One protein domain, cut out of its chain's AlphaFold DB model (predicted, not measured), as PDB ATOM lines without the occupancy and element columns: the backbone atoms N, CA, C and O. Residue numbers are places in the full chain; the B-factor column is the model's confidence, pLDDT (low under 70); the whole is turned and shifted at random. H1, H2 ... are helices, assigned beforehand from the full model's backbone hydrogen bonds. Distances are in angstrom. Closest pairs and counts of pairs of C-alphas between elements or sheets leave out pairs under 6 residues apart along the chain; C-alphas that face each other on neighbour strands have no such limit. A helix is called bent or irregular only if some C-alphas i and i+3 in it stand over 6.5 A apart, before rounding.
ATOM      1  N   SER A   2       6.189 -24.527 -32.485       61.25
ATOM      2  CA  SER A   2       7.082 -23.346 -32.384       61.25
ATOM      3  C   SER A   2       6.494 -22.164 -31.581       61.25
ATOM      4  O   SER A   2       7.176 -21.609 -30.724       61.25
ATOM      5  N   ASN A   3       5.205 -21.837 -31.758       77.06
ATOM      6  CA  ASN A   3       4.582 -20.690 -31.072       77.06
ATOM      7  C   ASN A   3       4.482 -20.851 -29.543       77.06
ATOM      8  O   ASN A   3       4.637 -19.865 -28.829       77.06
ATOM      9  N   LYS A   4       4.299 -22.078 -29.025       80.56
ATOM     10  CA  LYS A   4       4.239 -22.325 -27.570       80.56
ATOM     11  C   LYS A   4       5.602 -22.101 -26.905       80.56
ATOM     12  O   LYS A   4       5.671 -21.468 -25.863       80.56
ATOM     13  N   HIS A   5       6.689 -22.539 -27.545       84.12
ATOM     14  CA  HIS A   5       8.052 -22.335 -27.038       84.12
ATOM     15  C   HIS A   5       8.444 -20.852 -27.039       84.12
ATOM     16  O   HIS A   5       9.026 -20.377 -26.069       84.12
ATOM     17  N   LYS A   6       8.062 -20.102 -28.084       86.38
ATOM     18  CA  LYS A   6       8.226 -18.639 -28.115       86.38
ATOM     19  C   LYS A   6       7.427 -17.956 -27.000       86.38
ATOM     20  O   LYS A   6       7.960 -17.077 -26.335       86.38
ATOM     21  N   GLY A   7       6.190 -18.393 -26.760       87.44
ATOM     22  CA  GLY A   7       5.357 -17.879 -25.669       87.44
ATOM     23  C   GLY A   7       5.971 -18.109 -24.285       87.44
ATOM     24  O   GLY A   7       6.001 -17.182 -23.479       87.44
ATOM     25  N   ILE A   8       6.530 -19.302 -24.045       88.88
ATOM     26  CA  ILE A   8       7.264 -19.636 -22.811       88.88
ATOM     27  C   ILE A   8       8.515 -18.773 -22.668       88.88
ATOM     28  O   ILE A   8       8.744 -18.228 -21.597       88.88
ATOM     29  N   LEU A   9       9.295 -18.583 -23.735       89.94
ATOM     30  CA  LEU A   9      10.472 -17.714 -23.685       89.94
ATOM     31  C   LEU A   9      10.095 -16.275 -23.295       89.94
ATOM     32  O   LEU A   9      10.729 -15.692 -22.422       89.94
ATOM     33  N   ILE A  10       9.034 -15.726 -23.899       90.31
ATOM     34  CA  ILE A  10       8.519 -14.390 -23.563       90.31
ATOM     35  C   ILE A  10       8.061 -14.338 -22.103       90.31
ATOM     36  O   ILE A  10       8.377 -13.379 -21.407       90.31
ATOM     37  N   PHE A  11       7.360 -15.371 -21.625       91.69
ATOM     38  CA  PHE A  11       6.929 -15.466 -20.229       91.69
ATOM     39  C   PHE A  11       8.120 -15.431 -19.266       91.69
ATOM     40  O   PHE A  11       8.103 -14.667 -18.310       91.69
ATOM     41  N   VAL A  12       9.170 -16.208 -19.550       90.50
ATOM     42  CA  VAL A  12      10.386 -16.257 -18.727       90.50
ATOM     43  C   VAL A  12      11.080 -14.906 -18.693       90.50
ATOM     44  O   VAL A  12      11.383 -14.413 -17.615       90.50
ATOM     45  N   ILE A  13      11.287 -14.285 -19.856       90.62
ATOM     46  CA  ILE A  13      11.941 -12.976 -19.941       90.62
ATOM     47  C   ILE A  13      11.133 -11.929 -19.173       90.62
ATOM     48  O   ILE A  13      11.702 -11.206 -18.361       90.62
ATOM     49  N   LEU A  14       9.814 -11.867 -19.387       90.50
ATOM     50  CA  LEU A  14       8.945 -10.928 -18.679       90.50
ATOM     51  C   LEU A  14       8.984 -11.154 -17.168       90.50
ATOM     52  O   LEU A  14       9.155 -10.195 -16.427       90.50
ATOM     53  N   TYR A  15       8.870 -12.404 -16.712       88.88
ATOM     54  CA  TYR A  15       8.908 -12.731 -15.288       88.88
ATOM     55  C   TYR A  15      10.246 -12.350 -14.651       88.88
ATOM     56  O   TYR A  15      10.272 -11.699 -13.611       88.88
ATOM     57  N   THR A  16      11.364 -12.698 -15.291       88.62
ATOM     58  CA  THR A  16      12.696 -12.375 -14.777       88.62
ATOM     59  C   THR A  16      12.941 -10.866 -14.752       88.62
ATOM     60  O   THR A  16      13.411 -10.347 -13.746       88.62
ATOM     61  N   VAL A  17      12.597 -10.140 -15.817       89.06
ATOM     62  CA  VAL A  17      12.791  -8.682 -15.865       89.06
ATOM     63  C   VAL A  17      11.912  -7.974 -14.839       89.06
ATOM     64  O   VAL A  17      12.402  -7.103 -14.127       89.06
ATOM     65  N   LEU A  18      10.633  -8.343 -14.745       87.81
ATOM     66  CA  LEU A  18       9.701  -7.664 -13.851       87.81
ATOM     67  C   LEU A  18       9.977  -8.010 -12.385       87.81
ATOM     68  O   LEU A  18      10.110  -7.097 -11.582       87.81
ATOM     69  N   PHE A  19      10.122  -9.289 -12.031       85.50
ATOM     70  CA  PHE A  19      10.146  -9.708 -10.624       85.50
ATOM     71  C   PHE A  19      11.529 -10.057 -10.077       85.50
ATOM     72  O   PHE A  19      11.790  -9.798  -8.909       85.50
ATOM     73  N   VAL A  20      12.434 -10.626 -10.881       83.88
ATOM     74  CA  VAL A  20      13.777 -10.998 -10.387       83.88
ATOM     75  C   VAL A  20      14.714  -9.792 -10.372       83.88
ATOM     76  O   VAL A  20      15.497  -9.629  -9.443       83.88
ATOM     77  N   PHE A  21      14.625  -8.932 -11.388       85.44
ATOM     78  CA  PHE A  21      15.396  -7.687 -11.470       85.44
ATOM     79  C   PHE A  21      14.637  -6.460 -10.968       85.44
ATOM     80  O   PHE A  21      15.101  -5.341 -11.173       85.44
ATOM     81  N   ASP A  22      13.481  -6.669 -10.337       82.88
ATOM     82  CA  ASP A  22      12.663  -5.601  -9.764       82.88
ATOM     83  C   ASP A  22      12.282  -4.503 -10.786       82.88
ATOM     84  O   ASP A  22      12.111  -3.321 -10.484       82.88
ATOM     85  N   GLY A  23      12.152  -4.901 -12.057       80.25
ATOM     86  CA  GLY A  23      11.863  -4.006 -13.172       80.25
ATOM     87  C   GLY A  23      10.456  -3.411 -13.139       80.25
ATOM     88  O   GLY A  23      10.165  -2.521 -13.940       80.25
ATOM     89  N   VAL A  24       9.581  -3.852 -12.225       82.31
ATOM     90  CA  VAL A  24       8.262  -3.230 -12.024       82.31
ATOM     91  C   VAL A  24       8.403  -1.755 -11.628       82.31
ATOM     92  O   VAL A  24       7.637  -0.926 -12.119       82.31
ATOM     93  N   HIS A  25       9.430  -1.392 -10.853       81.31
ATOM     94  CA  HIS A  25       9.654  -0.004 -10.435       81.31
ATOM     95  C   HIS A  25       9.994   0.955 -11.583       81.31
ATOM     96  O   HIS A  25       9.825   2.165 -11.442       81.31
ATOM     97  N   LEU A  26      10.399   0.452 -12.757       77.44
ATOM     98  CA  LEU A  26      10.585   1.295 -13.948       77.44
ATOM     99  C   LEU A  26       9.277   1.971 -14.394       77.44
ATOM    100  O   LEU A  26       9.308   2.994 -15.076       77.44
ATOM    101  N   PHE A  27       8.131   1.422 -13.992       74.50
ATOM    102  CA  PHE A  27       6.807   1.947 -14.312       74.50
ATOM    103  C   PHE A  27       6.224   2.839 -13.203       74.50
ATOM    104  O   PHE A  27       5.155   3.420 -13.399       74.50
ATOM    105  N   ASP A  28       6.930   3.028 -12.082       77.25
ATOM    106  CA  ASP A  28       6.491   3.895 -10.974       77.25
ATOM    107  C   ASP A  28       6.432   5.379 -11.361       77.25
ATOM    108  O   ASP A  28       5.748   6.174 -10.723       77.25
ATOM    109  N   PHE A  29       7.109   5.769 -12.445       73.19
ATOM    110  CA  PHE A  29       6.965   7.106 -13.024       73.19
ATOM    111  C   PHE A  29       5.570   7.342 -13.640       73.19
ATOM    112  O   PHE A  29       5.143   8.487 -13.774       73.19
ATOM    113  N   LEU A  30       4.856   6.277 -14.026       67.44
ATOM    114  CA  LEU A  30       3.563   6.359 -14.716       67.44
ATOM    115  C   LEU A  30       2.364   6.167 -13.775       67.44
ATOM    116  O   LEU A  30       1.303   6.743 -14.014       67.44
ATOM    117  N   LEU A  31       2.509   5.349 -12.731       73.94
ATOM    118  CA  LEU A  31       1.448   4.927 -11.808       73.94
ATOM    119  C   LEU A  31       2.007   4.806 -10.384       73.94
ATOM    120  O   LEU A  31       3.212   4.696 -10.192       73.94
ATOM    121  N   SER A  32       1.136   4.783  -9.369       71.88
ATOM    122  CA  SER A  32       1.592   4.521  -8.000       71.88
ATOM    123  C   SER A  32       2.150   3.100  -7.865       71.88
ATOM    124  O   SER A  32       1.560   2.142  -8.367       71.88
ATOM    125  N   THR A  33       3.248   2.956  -7.120       69.44
ATOM    126  CA  THR A  33       4.010   1.703  -6.963       69.44
ATOM    127  C   THR A  33       3.144   0.493  -6.594       69.44
ATOM    128  O   THR A  33       3.348  -0.613  -7.092       69.44
ATOM    129  N   SER A  34       2.120   0.675  -5.753       72.56
ATOM    130  CA  SER A  34       1.203  -0.410  -5.378       72.56
ATOM    131  C   SER A  34       0.348  -0.892  -6.556       72.56
ATOM    132  O   SER A  34       0.180  -2.094  -6.748       72.56
ATOM    133  N   ILE A  35      -0.172   0.030  -7.372       77.12
ATOM    134  CA  ILE A  35      -1.027  -0.303  -8.521       77.12
ATOM    135  C   ILE A  35      -0.198  -0.969  -9.619       77.12
ATOM    136  O   ILE A  35      -0.630  -1.967 -10.193       77.12
ATOM    137  N   THR A  36       1.006  -0.453  -9.870       82.94
ATOM    138  CA  THR A  36       1.950  -1.008 -10.844       82.94
ATOM    139  C   THR A  36       2.259  -2.474 -10.546       82.94
ATOM    140  O   THR A  36       2.153  -3.323 -11.433       82.94
ATOM    141  N   ASN A  37       2.537  -2.794  -9.279       82.62
ATOM    142  CA  ASN A  37       2.776  -4.164  -8.832       82.62
ATOM    143  C   ASN A  37       1.569  -5.073  -9.069       82.62
ATOM    144  O   ASN A  37       1.705  -6.131  -9.686       82.62
ATOM    145  N   TYR A  38       0.370  -4.661  -8.652       85.88
ATOM    146  CA  TYR A  38      -0.826  -5.480  -8.866       85.88
ATOM    147  C   TYR A  38      -1.115  -5.717 -10.350       85.88
ATOM    148  O   TYR A  38      -1.468  -6.833 -10.736       85.88
ATOM    149  N   LEU A  39      -0.928  -4.706 -11.200       87.88
ATOM    150  CA  LEU A  39      -1.114  -4.846 -12.643       87.88
ATOM    151  C   LEU A  39      -0.076  -5.778 -13.272       87.88
ATOM    152  O   LEU A  39      -0.454  -6.633 -14.073       87.88
ATOM    153  N   ALA A  40       1.198  -5.670 -12.884       88.69
ATOM    154  CA  ALA A  40       2.259  -6.549 -13.369       88.69
ATOM    155  C   ALA A  40       1.986  -8.015 -12.995       88.69
ATOM    156  O   ALA A  40       1.980  -8.885 -13.872       88.69
ATOM    157  N   TYR A  41       1.663  -8.284 -11.723       86.44
ATOM    158  CA  TYR A  41       1.288  -9.623 -11.257       86.44
ATOM    159  C   TYR A  41       0.043 -10.149 -11.969       86.44
ATOM    160  O   TYR A  41       0.037 -11.291 -12.419       86.44
ATOM    161  N   THR A  42      -0.992  -9.322 -12.136       90.88
ATOM    162  CA  THR A  42      -2.213  -9.726 -12.852       90.88
ATOM    163  C   THR A  42      -1.920 -10.065 -14.307       90.88
ATOM    164  O   THR A  42      -2.368 -11.098 -14.802       90.88
ATOM    165  N   GLY A  43      -1.154  -9.221 -15.001       91.88
ATOM    166  CA  GLY A  43      -0.825  -9.405 -16.411       91.88
ATOM    167  C   GLY A  43      -0.037 -10.689 -16.652       91.88
ATOM    168  O   GLY A  43      -0.423 -11.499 -17.499       91.88
ATOM    169  N   ILE A  44       1.016 -10.920 -15.863       92.00
ATOM    170  CA  ILE A  44       1.798 -12.157 -15.945       92.00
ATOM    171  C   ILE A  44       0.968 -13.376 -15.544       92.00
ATOM    172  O   ILE A  44       1.060 -14.403 -16.214       92.00
ATOM    173  N   PHE A  45       0.138 -13.280 -14.503       92.25
ATOM    174  CA  PHE A  45      -0.726 -14.379 -14.078       92.25
ATOM    175  C   PHE A  45      -1.684 -14.801 -15.189       92.25
ATOM    176  O   PHE A  45      -1.718 -15.971 -15.565       92.25
ATOM    177  N   LEU A  46      -2.410 -13.846 -15.777       93.81
ATOM    178  CA  LEU A  46      -3.338 -14.117 -16.873       93.81
ATOM    179  C   LEU A  46      -2.613 -14.688 -18.097       93.81
ATOM    180  O   LEU A  46      -3.089 -15.651 -18.704       93.81
ATOM    181  N   TYR A  47      -1.445 -14.136 -18.435       92.50
ATOM    182  CA  TYR A  47      -0.631 -14.632 -19.540       92.50
ATOM    183  C   TYR A  47      -0.136 -16.067 -19.288       92.50
ATOM    184  O   TYR A  47      -0.253 -16.922 -20.167       92.50
ATOM    185  N   GLY A  48       0.326 -16.368 -18.072       90.88
ATOM    186  CA  GLY A  48       0.719 -17.710 -17.642       90.88
ATOM    187  C   GLY A  48      -0.448 -18.700 -17.670       90.88
ATOM    188  O   GLY A  48      -0.317 -19.787 -18.233       90.88
ATOM    189  N   CYS A  49      -1.619 -18.316 -17.151       90.38
ATOM    190  CA  CYS A  49      -2.831 -19.135 -17.208       90.38
ATOM    191  C   CYS A  49      -3.248 -19.466 -18.643       90.38
ATOM    192  O   CYS A  49      -3.653 -20.594 -18.922       90.38
ATOM    193  N   PHE A  50      -3.139 -18.506 -19.563       91.38
ATOM    194  CA  PHE A  50      -3.414 -18.739 -20.978       91.38
ATOM    195  C   PHE A  50      -2.394 -19.702 -21.603       91.38
ATOM    196  O   PHE A  50      -2.772 -20.635 -22.314       91.38
ATOM    197  N   LEU A  51      -1.108 -19.506 -21.307       90.88
ATOM    198  CA  LEU A  51      -0.005 -20.280 -21.872       90.88
ATOM    199  C   LEU A  51       0.014 -21.747 -21.401       90.88
ATOM    200  O   LEU A  51       0.282 -22.644 -22.205       90.88
ATOM    201  N   PHE A  52      -0.299 -21.982 -20.124       88.75
ATOM    202  CA  PHE A  52      -0.302 -23.298 -19.468       88.75
ATOM    203  C   PHE A  52      -1.718 -23.839 -19.212       88.75
ATOM    204  O   PHE A  52      -1.933 -24.672 -18.330       88.75
ATOM    205  N   LYS A  53      -2.711 -23.367 -19.976       89.44
ATOM    206  CA  LYS A  53      -4.128 -23.720 -19.795       89.44
ATOM    207  C   LYS A  53      -4.364 -25.233 -19.757       89.44
ATOM    208  O   LYS A  53      -5.123 -25.708 -18.919       89.44
ATOM    209  N   SER A  54      -3.740 -25.986 -20.665       87.31
ATOM    210  CA  SER A  54      -3.894 -27.446 -20.742       87.31
ATOM    211  C   SER A  54      -3.417 -28.147 -19.471       87.31
ATOM    212  O   SER A  54      -4.115 -28.998 -18.929       87.31
ATOM    213  N   GLU A  55      -2.248 -27.751 -18.979       87.50
ATOM    214  CA  GLU A  55      -1.607 -28.299 -17.794       87.50
ATOM    215  C   GLU A  55      -2.407 -27.946 -16.533       87.50
ATOM    216  O   GLU A  55      -2.602 -28.793 -15.663       87.50
ATOM    217  N   LEU A  56      -2.928 -26.716 -16.458       88.06
ATOM    218  CA  LEU A  56      -3.780 -26.263 -15.359       88.06
ATOM    219  C   LEU A  56      -5.104 -27.026 -15.296       88.06
ATOM    220  O   LEU A  56      -5.501 -27.447 -14.212       88.06
ATOM    221  N   ILE A  57      -5.766 -27.243 -16.437       88.38
ATOM    222  CA  ILE A  57      -7.014 -28.023 -16.496       88.38
ATOM    223  C   ILE A  57      -6.754 -29.466 -16.061       88.38
ATOM    224  O   ILE A  57      -7.480 -29.981 -15.217       88.38
ATOM    225  N   GLN A  58      -5.676 -30.086 -16.550       88.38
ATOM    226  CA  GLN A  58      -5.304 -31.439 -16.136       88.38
ATOM    227  C   GLN A  58      -5.085 -31.528 -14.616       88.38
ATOM    228  O   GLN A  58      -5.600 -32.436 -13.968       88.38
ATOM    229  N   LYS A  59      -4.355 -30.572 -14.025       84.81
ATOM    230  CA  LYS A  59      -4.124 -30.532 -12.572       84.81
ATOM    231  C   LYS A  59      -5.406 -30.276 -11.790       84.81
ATOM    232  O   LYS A  59      -5.590 -30.849 -10.720       84.81
ATOM    233  N   TRP A  60      -6.299 -29.447 -12.320       86.25
ATOM    234  CA  TRP A  60      -7.602 -29.198 -11.718       86.25
ATOM    235  C   TRP A  60      -8.469 -30.456 -11.691       86.25
ATOM    236  O   TRP A  60      -9.058 -30.765 -10.658       86.25
ATOM    237  N   ASP A  61      -8.500 -31.219 -12.783       87.00
ATOM    238  CA  ASP A  61      -9.240 -32.479 -12.847       87.00
ATOM    239  C   ASP A  61      -8.641 -33.530 -11.899       87.00
ATOM    240  O   ASP A  61      -9.384 -34.198 -11.177       87.00
ATOM    241  N   GLU A  62      -7.309 -33.613 -11.805       84.69
ATOM    242  CA  GLU A  62      -6.622 -34.447 -10.810       84.69
ATOM    243  C   GLU A  62      -7.032 -34.069  -9.377       84.69
ATOM    244  O   GLU A  62      -7.350 -34.949  -8.580       84.69
ATOM    245  N   ILE A  63      -7.080 -32.773  -9.043       82.75
ATOM    246  CA  ILE A  63      -7.488 -32.284  -7.713       82.75
ATOM    247  C   ILE A  63      -8.971 -32.553  -7.449       82.75
ATOM    248  O   ILE A  63      -9.332 -32.951  -6.344       82.75
ATOM    249  N   LYS A  64      -9.832 -32.358  -8.452       79.75
ATOM    250  CA  LYS A  64     -11.280 -32.567  -8.339       79.75
ATOM    251  C   LYS A  64     -11.626 -34.035  -8.094       79.75
ATOM    252  O   LYS A  64     -12.572 -34.328  -7.367       79.75
ATOM    253  N   VAL A  65     -10.860 -34.946  -8.693       75.94
ATOM    254  CA  VAL A  65     -10.972 -36.396  -8.480       75.94
ATOM    255  C   VAL A  65     -10.246 -36.830  -7.196       75.94
ATOM    256  O   VAL A  65     -10.604 -37.841  -6.588       75.94
ATOM    257  N   SER A  66      -9.252 -36.060  -6.747       67.19
ATOM    258  CA  SER A  66      -8.477 -36.337  -5.539       67.19
ATOM    259  C   SER A  66      -9.337 -36.315  -4.268       67.19
ATOM    260  O   SER A  66     -10.148 -35.429  -4.010       67.19
ATOM    261  N   SER A  67      -9.138 -37.348  -3.450       70.06
ATOM    262  CA  SER A  67      -9.949 -37.683  -2.278       70.06
ATOM    263  C   SER A  67      -9.768 -36.707  -1.104       70.06
ATOM    264  O   SER A  67      -8.761 -36.010  -0.993       70.06
ATOM    265  N   GLY A 105       8.812  -4.449  14.397       77.12
ATOM    266  CA  GLY A 105       9.751  -4.360  13.277       77.12
ATOM    267  C   GLY A 105       9.207  -3.455  12.167       77.12
ATOM    268  O   GLY A 105       7.998  -3.402  11.937       77.12
ATOM    269  N   GLN A 106      10.082  -2.764  11.436       78.31
ATOM    270  CA  GLN A 106       9.642  -1.891  10.341       78.31
ATOM    271  C   GLN A 106       8.865  -2.662   9.260       78.31
ATOM    272  O   GLN A 106       7.884  -2.173   8.714       78.31
ATOM    273  N   ASN A 107       9.232  -3.921   9.018       76.38
ATOM    274  CA  ASN A 107       8.504  -4.769   8.081       76.38
ATOM    275  C   ASN A 107       7.092  -5.118   8.585       76.38
ATOM    276  O   ASN A 107       6.121  -5.109   7.837       76.38
ATOM    277  N   GLU A 108       6.966  -5.370   9.884       78.25
ATOM    278  CA  GLU A 108       5.702  -5.715  10.531       78.25
ATOM    279  C   GLU A 108       4.755  -4.503  10.574       78.25
ATOM    280  O   GLU A 108       3.571  -4.635  10.269       78.25
ATOM    281  N   THR A 109       5.285  -3.303  10.824       80.94
ATOM    282  CA  THR A 109       4.516  -2.052  10.698       80.94
ATOM    283  C   THR A 109       4.103  -1.764   9.252       80.94
ATOM    284  O   THR A 109       2.944  -1.430   9.017       80.94
ATOM    285  N   ASN A 110       4.982  -1.963   8.264       80.31
ATOM    286  CA  ASN A 110       4.646  -1.784   6.846       80.31
ATOM    287  C   ASN A 110       3.538  -2.741   6.383       80.31
ATOM    288  O   ASN A 110       2.579  -2.309   5.737       80.31
ATOM    289  N   ILE A 111       3.629  -4.024   6.748       79.38
ATOM    290  CA  ILE A 111       2.614  -5.028   6.408       79.38
ATOM    291  C   ILE A 111       1.284  -4.687   7.084       79.38
ATOM    292  O   ILE A 111       0.254  -4.696   6.416       79.38
ATOM    293  N   GLN A 112       1.283  -4.327   8.372       80.56
ATOM    294  CA  GLN A 112       0.052  -3.952   9.076       80.56
ATOM    295  C   GLN A 112      -0.598  -2.696   8.484       80.56
ATOM    296  O   GLN A 112      -1.813  -2.673   8.286       80.56
ATOM    297  N   ASN A 113       0.192  -1.671   8.158       80.94
ATOM    298  CA  ASN A 113      -0.308  -0.442   7.543       80.94
ATOM    299  C   ASN A 113      -0.910  -0.718   6.157       80.94
ATOM    300  O   ASN A 113      -2.024  -0.278   5.862       80.94
ATOM    301  N   THR A 114      -0.224  -1.517   5.340       77.94
ATOM    302  CA  THR A 114      -0.708  -1.913   4.010       77.94
ATOM    303  C   THR A 114      -1.970  -2.769   4.118       77.94
ATOM    304  O   THR A 114      -2.957  -2.505   3.431       77.94
ATOM    305  N   PHE A 115      -1.999  -3.725   5.051       81.81
ATOM    306  CA  PHE A 115      -3.162  -4.573   5.307       81.81
ATOM    307  C   PHE A 115      -4.388  -3.761   5.731       81.81
ATOM    308  O   PHE A 115      -5.493  -4.071   5.302       81.81
ATOM    309  N   ARG A 116      -4.225  -2.690   6.520       82.44
ATOM    310  CA  ARG A 116      -5.353  -1.807   6.867       82.44
ATOM    311  C   ARG A 116      -5.896  -1.033   5.672       82.44
ATOM    312  O   ARG A 116      -7.096  -0.791   5.617       82.44
ATOM    313  N   SER A 117      -5.031  -0.646   4.739       82.69
ATOM    314  CA  SER A 117      -5.448   0.113   3.558       82.69
ATOM    315  C   SER A 117      -6.181  -0.751   2.527       82.69
ATOM    316  O   SER A 117      -7.187  -0.322   1.966       82.69
ATOM    317  N   GLN A 118      -5.691  -1.970   2.275       82.81
ATOM    318  CA  GLN A 118      -6.154  -2.822   1.176       82.81
ATOM    319  C   GLN A 118      -6.090  -4.318   1.550       82.81
ATOM    320  O   GLN A 118      -5.360  -5.089   0.921       82.81
ATOM    321  N   PRO A 119      -6.866  -4.770   2.553       84.69
ATOM    322  CA  PRO A 119      -6.737  -6.119   3.116       84.69
ATOM    323  C   PRO A 119      -7.035  -7.216   2.090       84.69
ATOM    324  O   PRO A 119      -6.321  -8.214   2.015       84.69
ATOM    325  N   LEU A 120      -8.070  -7.020   1.267       87.44
ATOM    326  CA  LEU A 120      -8.492  -8.001   0.265       87.44
ATOM    327  C   LEU A 120      -7.476  -8.143  -0.873       87.44
ATOM    328  O   LEU A 120      -7.202  -9.256  -1.307       87.44
ATOM    329  N   LEU A 121      -6.907  -7.026  -1.334       85.31
ATOM    330  CA  LEU A 121      -5.885  -7.020  -2.383       85.31
ATOM    331  C   LEU A 121      -4.593  -7.658  -1.883       85.31
ATOM    332  O   LEU A 121      -4.062  -8.533  -2.560       85.31
ATOM    333  N   LEU A 122      -4.122  -7.290  -0.685       85.44
ATOM    334  CA  LEU A 122      -2.923  -7.901  -0.116       85.44
ATOM    335  C   LEU A 122      -3.105  -9.416   0.033       85.44
ATOM    336  O   LEU A 122      -2.253 -10.176  -0.408       85.44
ATOM    337  N   LEU A 123      -4.239  -9.867   0.575       86.69
ATOM    338  CA  LEU A 123      -4.510 -11.293   0.753       86.69
ATOM    339  C   LEU A 123      -4.594 -12.026  -0.592       86.69
ATOM    340  O   LEU A 123      -3.977 -13.075  -0.761       86.69
ATOM    341  N   LEU A 124      -5.301 -11.466  -1.576       89.50
ATOM    342  CA  LEU A 124      -5.410 -12.060  -2.909       89.50
ATOM    343  C   LEU A 124      -4.036 -12.204  -3.575       89.50
ATOM    344  O   LEU A 124      -3.707 -13.275  -4.084       89.50
ATOM    345  N   PHE A 125      -3.226 -11.147  -3.577       87.19
ATOM    346  CA  PHE A 125      -1.943 -11.178  -4.271       87.19
ATOM    347  C   PHE A 125      -0.883 -11.964  -3.506       87.19
ATOM    348  O   PHE A 125      -0.209 -12.787  -4.111       87.19
ATOM    349  N   SER A 126      -0.771 -11.790  -2.192       84.12
ATOM    350  CA  SER A 126       0.242 -12.485  -1.395       84.12
ATOM    351  C   SER A 126      -0.074 -13.965  -1.177       84.12
ATOM    352  O   SER A 126       0.849 -14.765  -1.098       84.12
ATOM    353  N   CYS A 127      -1.350 -14.359  -1.082       85.75
ATOM    354  CA  CYS A 127      -1.709 -15.753  -0.795       85.75
ATOM    355  C   CYS A 127      -2.122 -16.556  -2.031       85.75
ATOM    356  O   CYS A 127      -2.087 -17.784  -1.977       85.75
ATOM    357  N   VAL A 128      -2.546 -15.902  -3.116       88.12
ATOM    358  CA  VAL A 128      -3.061 -16.597  -4.307       88.12
ATOM    359  C   VAL A 128      -2.243 -16.255  -5.542       88.12
ATOM    360  O   VAL A 128      -1.619 -17.145  -6.106       88.12
ATOM    361  N   VAL A 129      -2.234 -14.990  -5.974       88.56
ATOM    362  CA  VAL A 129      -1.674 -14.622  -7.287       88.56
ATOM    363  C   VAL A 129      -0.158 -14.787  -7.320       88.56
ATOM    364  O   VAL A 129       0.340 -15.448  -8.223       88.56
ATOM    365  N   GLY A 130       0.565 -14.239  -6.344       88.31
ATOM    366  CA  GLY A 130       2.021 -14.346  -6.228       88.31
ATOM    367  C   GLY A 130       2.475 -15.805  -6.221       88.31
ATOM    368  O   GLY A 130       3.106 -16.224  -7.194       88.31
ATOM    369  N   PRO A 131       2.038 -16.618  -5.237       88.00
ATOM    370  CA  PRO A 131       2.370 -18.040  -5.192       88.00
ATOM    371  C   PRO A 131       1.968 -18.803  -6.460       88.00
ATOM    372  O   PRO A 131       2.687 -19.696  -6.891       88.00
ATOM    373  N   ALA A 132       0.841 -18.466  -7.099       89.00
ATOM    374  CA  ALA A 132       0.433 -19.130  -8.335       89.00
ATOM    375  C   ALA A 132       1.331 -18.769  -9.530       89.00
ATOM    376  O   ALA A 132       1.674 -19.649 -10.318       89.00
ATOM    377  N   VAL A 133       1.713 -17.498  -9.678       89.56
ATOM    378  CA  VAL A 133       2.648 -17.049 -10.721       89.56
ATOM    379  C   VAL A 133       4.023 -17.674 -10.514       89.56
ATOM    380  O   VAL A 133       4.605 -18.201 -11.463       89.56
ATOM    381  N   GLU A 134       4.514 -17.638  -9.280       88.12
ATOM    382  CA  GLU A 134       5.750 -18.287  -8.862       88.12
ATOM    383  C   GLU A 134       5.717 -19.770  -9.223       88.12
ATOM    384  O   GLU A 134       6.579 -20.249  -9.950       88.12
ATOM    385  N   GLU A 135       4.680 -20.498  -8.810       88.25
ATOM    386  CA  GLU A 135       4.543 -21.931  -9.072       88.25
ATOM    387  C   GLU A 135       4.481 -22.250 -10.578       88.25
ATOM    388  O   GLU A 135       5.079 -23.226 -11.041       88.25
ATOM    389  N   LEU A 136       3.815 -21.407 -11.380       88.38
ATOM    390  CA  LEU A 136       3.833 -21.523 -12.840       88.38
ATOM    391  C   LEU A 136       5.257 -21.387 -13.391       88.38
ATOM    392  O   LEU A 136       5.680 -22.207 -14.206       88.38
ATOM    393  N   PHE A 137       6.014 -20.391 -12.936       87.06
ATOM    394  CA  PHE A 137       7.399 -20.203 -13.353       87.06
ATOM    395  C   PHE A 137       8.301 -21.354 -12.875       87.06
ATOM    396  O   PHE A 137       9.023 -21.960 -13.669       87.06
ATOM    397  N   PHE A 138       8.210 -21.737 -11.604       86.38
ATOM    398  CA  PHE A 138       9.030 -22.782 -11.006       86.38
ATOM    399  C   PHE A 138       8.781 -24.153 -11.600       86.38
ATOM    400  O   PHE A 138       9.708 -24.769 -12.124       86.38
ATOM    401  N   ARG A 139       7.551 -24.668 -11.512       83.88
ATOM    402  CA  ARG A 139       7.266 -26.039 -11.945       83.88
ATOM    403  C   ARG A 139       7.259 -26.172 -13.451       83.88
ATOM    404  O   ARG A 139       7.844 -27.127 -13.961       83.88
ATOM    405  N   GLN A 140       6.594 -25.260 -14.161       83.94
ATOM    406  CA  GLN A 140       6.380 -25.436 -15.600       83.94
ATOM    407  C   GLN A 140       7.591 -25.023 -16.430       83.94
ATOM    408  O   GLN A 140       7.790 -25.570 -17.515       83.94
ATOM    409  N   VAL A 141       8.418 -24.098 -15.934       84.12
ATOM    410  CA  VAL A 141       9.633 -23.677 -16.639       84.12
ATOM    411  C   VAL A 141      10.870 -24.256 -15.972       84.12
ATOM    412  O   VAL A 141      11.549 -25.090 -16.569       84.12
ATOM    413  N   LEU A 142      11.180 -23.812 -14.754       84.00
ATOM    414  CA  LEU A 142      12.516 -23.969 -14.183       84.00
ATOM    415  C   LEU A 142      12.827 -25.434 -13.857       84.00
ATOM    416  O   LEU A 142      13.786 -25.989 -14.385       84.00
ATOM    417  N   LEU A 143      11.969 -26.101 -13.084       85.69
ATOM    418  CA  LEU A 143      12.092 -27.524 -12.760       85.69
ATOM    419  C   LEU A 143      11.910 -28.416 -13.989       85.69
ATOM    420  O   LEU A 143      12.632 -29.402 -14.128       85.69
ATOM    421  N   HIS A 144      10.982 -28.082 -14.891       85.75
ATOM    422  CA  HIS A 144      10.787 -28.855 -16.118       85.75
ATOM    423  C   HIS A 144      12.034 -28.839 -17.010       85.75
ATOM    424  O   HIS A 144      12.368 -29.850 -17.627       85.75
ATOM    425  N   TRP A 145      12.721 -27.698 -17.106       84.44
ATOM    426  CA  TRP A 145      13.940 -27.584 -17.897       84.44
ATOM    427  C   TRP A 145      15.135 -28.206 -17.174       84.44
ATOM    428  O   TRP A 145      15.842 -29.022 -17.758       84.44
ATOM    429  N   LEU A 146      15.320 -27.894 -15.892       84.94
ATOM    430  CA  LEU A 146      16.445 -28.373 -15.094       84.94
ATOM    431  C   LEU A 146      16.413 -29.899 -14.901       84.94
ATOM    432  O   LEU A 146      17.442 -30.561 -15.034       84.94
ATOM    433  N   GLY A 147      15.220 -30.473 -14.727       84.12
ATOM    434  CA  GLY A 147      15.008 -31.918 -14.627       84.12
ATOM    435  C   GLY A 147      15.310 -32.704 -15.908       84.12
ATOM    436  O   GLY A 147      15.357 -33.930 -15.863       84.12
ATOM    437  N   LYS A 148      15.540 -32.038 -17.052       86.94
ATOM    438  CA  LYS A 148      16.052 -32.701 -18.269       86.94
ATOM    439  C   LYS A 148      17.549 -32.980 -18.202       86.94
ATOM    440  O   LYS A 148      18.028 -33.847 -18.926       86.94
ATOM    441  N   TYR A 149      18.274 -32.238 -17.369       87.06
ATOM    442  CA  TYR A 149      19.734 -32.273 -17.305       87.06
ATOM    443  C   TYR A 149      20.258 -32.770 -15.957       87.06
ATOM    444  O   TYR A 149      21.371 -33.284 -15.894       87.06
ATOM    445  N   LEU A 150      19.473 -32.633 -14.885       88.69
ATOM    446  CA  LEU A 150      19.862 -32.979 -13.521       88.69
ATOM    447  C   LEU A 150      18.874 -33.959 -12.884       88.69
ATOM    448  O   LEU A 150      17.718 -34.069 -13.289       88.69
ATOM    449  N   SER A 151      19.320 -34.641 -11.826       89.31
ATOM    450  CA  SER A 151      18.429 -35.461 -11.001       89.31
ATOM    451  C   SER A 151      17.341 -34.598 -10.346       89.31
ATOM    452  O   SER A 151      17.548 -33.408 -10.088       89.31
ATOM    453  N   SER A 152      16.181 -35.189 -10.035       85.12
ATOM    454  CA  SER A 152      15.069 -34.458  -9.406       85.12
ATOM    455  C   SER A 152      15.488 -33.768  -8.106       85.12
ATOM    456  O   SER A 152      15.114 -32.625  -7.870       85.12
ATOM    457  N   TRP A 153      16.319 -34.428  -7.293       89.19
ATOM    458  CA  TRP A 153      16.832 -33.871  -6.040       89.19
ATOM    459  C   TRP A 153      17.756 -32.669  -6.262       89.19
ATOM    460  O   TRP A 153      17.570 -31.636  -5.624       89.19
ATOM    461  N   MET A 154      18.712 -32.771  -7.192       86.25
ATOM    462  CA  MET A 154      19.601 -31.650  -7.530       86.25
ATOM    463  C   MET A 154      18.830 -30.482  -8.140       86.25
ATOM    464  O   MET A 154      19.137 -29.331  -7.849       86.25
ATOM    465  N   SER A 155      17.815 -30.775  -8.956       86.38
ATOM    466  CA  SER A 155      16.976 -29.744  -9.561       86.38
ATOM    467  C   SER A 155      16.222 -28.955  -8.492       86.38
ATOM    468  O   SER A 155      16.278 -27.731  -8.485       86.38
ATOM    469  N   ILE A 156      15.575 -29.651  -7.550       86.00
ATOM    470  CA  ILE A 156      14.858 -29.024  -6.430       86.00
ATOM    471  C   ILE A 156      15.813 -28.201  -5.562       86.00
ATOM    472  O   ILE A 156      15.498 -27.065  -5.222       86.00
ATOM    473  N   PHE A 157      16.988 -28.746  -5.244       86.38
ATOM    474  CA  PHE A 157      17.984 -28.055  -4.429       86.38
ATOM    475  C   PHE A 157      18.469 -26.752  -5.078       86.38
ATOM    476  O   PHE A 157      18.485 -25.711  -4.429       86.38
ATOM    477  N   LEU A 158      18.818 -26.785  -6.368       84.81
ATOM    478  CA  LEU A 158      19.282 -25.598  -7.087       84.81
ATOM    479  C   LEU A 158      18.185 -24.545  -7.242       84.81
ATOM    480  O   LEU A 158      18.461 -23.363  -7.069       84.81
ATOM    481  N   VAL A 159      16.946 -24.955  -7.529       81.94
ATOM    482  CA  VAL A 159      15.816 -24.014  -7.588       81.94
ATOM    483  C   VAL A 159      15.609 -23.342  -6.230       81.94
ATOM    484  O   VAL A 159      15.470 -22.123  -6.186       81.94
ATOM    485  N   GLY A 160      15.669 -24.105  -5.134       80.75
ATOM    486  CA  GLY A 160      15.536 -23.571  -3.775       80.75
ATOM    487  C   GLY A 160      16.683 -22.655  -3.332       80.75
ATOM    488  O   GLY A 160      16.506 -21.882  -2.402       80.75
ATOM    489  N   LEU A 161      17.851 -22.710  -3.984       80.75
ATOM    490  CA  LEU A 161      18.933 -21.745  -3.751       80.75
ATOM    491  C   LEU A 161      18.724 -20.428  -4.504       80.75
ATOM    492  O   LEU A 161      19.121 -19.375  -4.014       80.75
ATOM    493  N   VAL A 162      18.159 -20.490  -5.711       74.31
ATOM    494  CA  VAL A 162      17.962 -19.308  -6.567       74.31
ATOM    495  C   VAL A 162      16.745 -18.497  -6.122       74.31
ATOM    496  O   VAL A 162      16.723 -17.286  -6.316       74.31
ATOM    497  N   PHE A 163      15.757 -19.148  -5.510       66.12
ATOM    498  CA  PHE A 163      14.559 -18.504  -4.990       66.12
ATOM    499  C   PHE A 163      14.334 -18.874  -3.514       66.12
ATOM    500  O   PHE A 163      13.797 -19.952  -3.243       66.12
TER     501      PHE A 163
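This is residues 2 to 67 and 105 to 163 of the 164 residues of the protein "CAAX amino terminal protease domain protein" of Streptococcus oralis SK255 (UniProt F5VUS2). Two helices, H1 and H3, lie side by side and run opposite ways, and the long helix H6, bent but nearly straight, crosses this pair with its arm H6b, which packs on both. The short helix H2 packs on the first part of H3, H7 folds back on H6b, H5 sits near the other end of H6, and residues 58 to 67, mostly H4, stick out. The printed part has 125 residues with seven named helices, H1 to H7 in order, and no named strand; the class is all helix. It is only just loose, close to compact, with a radius of gyration of the C-alphas of 16.7 A and spans of 43 by 38 by 29 A.

H1, residues 2 to 20, begins at C-alpha 2 (7.082, -23.346, -32.384) and is 26.1 A long; it is neither bent nor irregular, but only just, with C-alphas 17 and 20 6.0 A apart. H2 is residues 23 to 27. H3, residues 33 to 51, is 26.9 A long, and H4, residues 53 to 65, is 18.3 A long, ending at C-alpha 65 (-10.972, -36.396, -8.480). After the cut comes H5, residues 106 to 117, 16.7 A long. H6, residues 119 to 146, was assigned as one helix by its hydrogen bonds but is bent, with C-alphas 127 and 130 6.7 A apart. Its arms are H6a, residues 119 to 127, 11.5 A long, and H6b, residues 130 to 146, 22.0 A long; H6b is irregular, with C-alphas 140 and 143 6.7 A apart, and has a kink of 26 degrees near residue 139. H7, residues 152 to 162, is 15.7 A long and ends at C-alpha 162 (17.962, -19.308, -6.567).

H3 and H6 are the hubs, each touching three other helices; the helix packing is mostly crossed. H3 touches H1 at a shallow tilt of 22 degrees, opposite ways; the closest C-alphas, of Gly 7 and Leu 51, are 7.0 A apart. H3 touches H6b with residues 41 to 48 alone, at a steep tilt of 48 degrees, the same way; the closest C-alphas are those of Phe 45 and Val 133, 5.5 A. H1 touches H6b with residues 8 to 15 alone, at a steep tilt of 57 degrees; the closest C-alphas, of Val 12 and Phe 137, are 7.3 A apart. H2 touches H3, closest at the C-alphas of Val 24 and Asn 37, 6.4 A. H7 touches H6b at a steep tilt of 51 degrees, opposite ways; the closest C-alphas, of Leu 146 and Ser 155, are 5.7 A apart. H5 and H6a are close but not clearly touching, with the closest C-alphas, of Phe 115 and Leu 122, 6.4 A apart. H4 is about perpendicular to H3, at 83 degrees, and close but not clearly touching it, with the closest C-alphas, of Cys 49 and Leu 56, 7.4 A apart. In H1, H3, H4, H5, H6a and H7 every O i to N i+4 pair is within hydrogen-bond range; in H6b 11 of 13 are, and in H2 0 of 1, with 2 of 2 O i to N i+3 pairs within range.

The two C-alphas farthest apart, of Ser 2 and Gly 105, are 49.5 A apart. Residues 68 to 104 are not printed, and C-alphas 67 and 105 are 41.7 A apart across this cut. The links printed whole are tight. The mean pLDDT of the printed part is 84.1; residues 2, 30, 33, 66 and 163 are under 70.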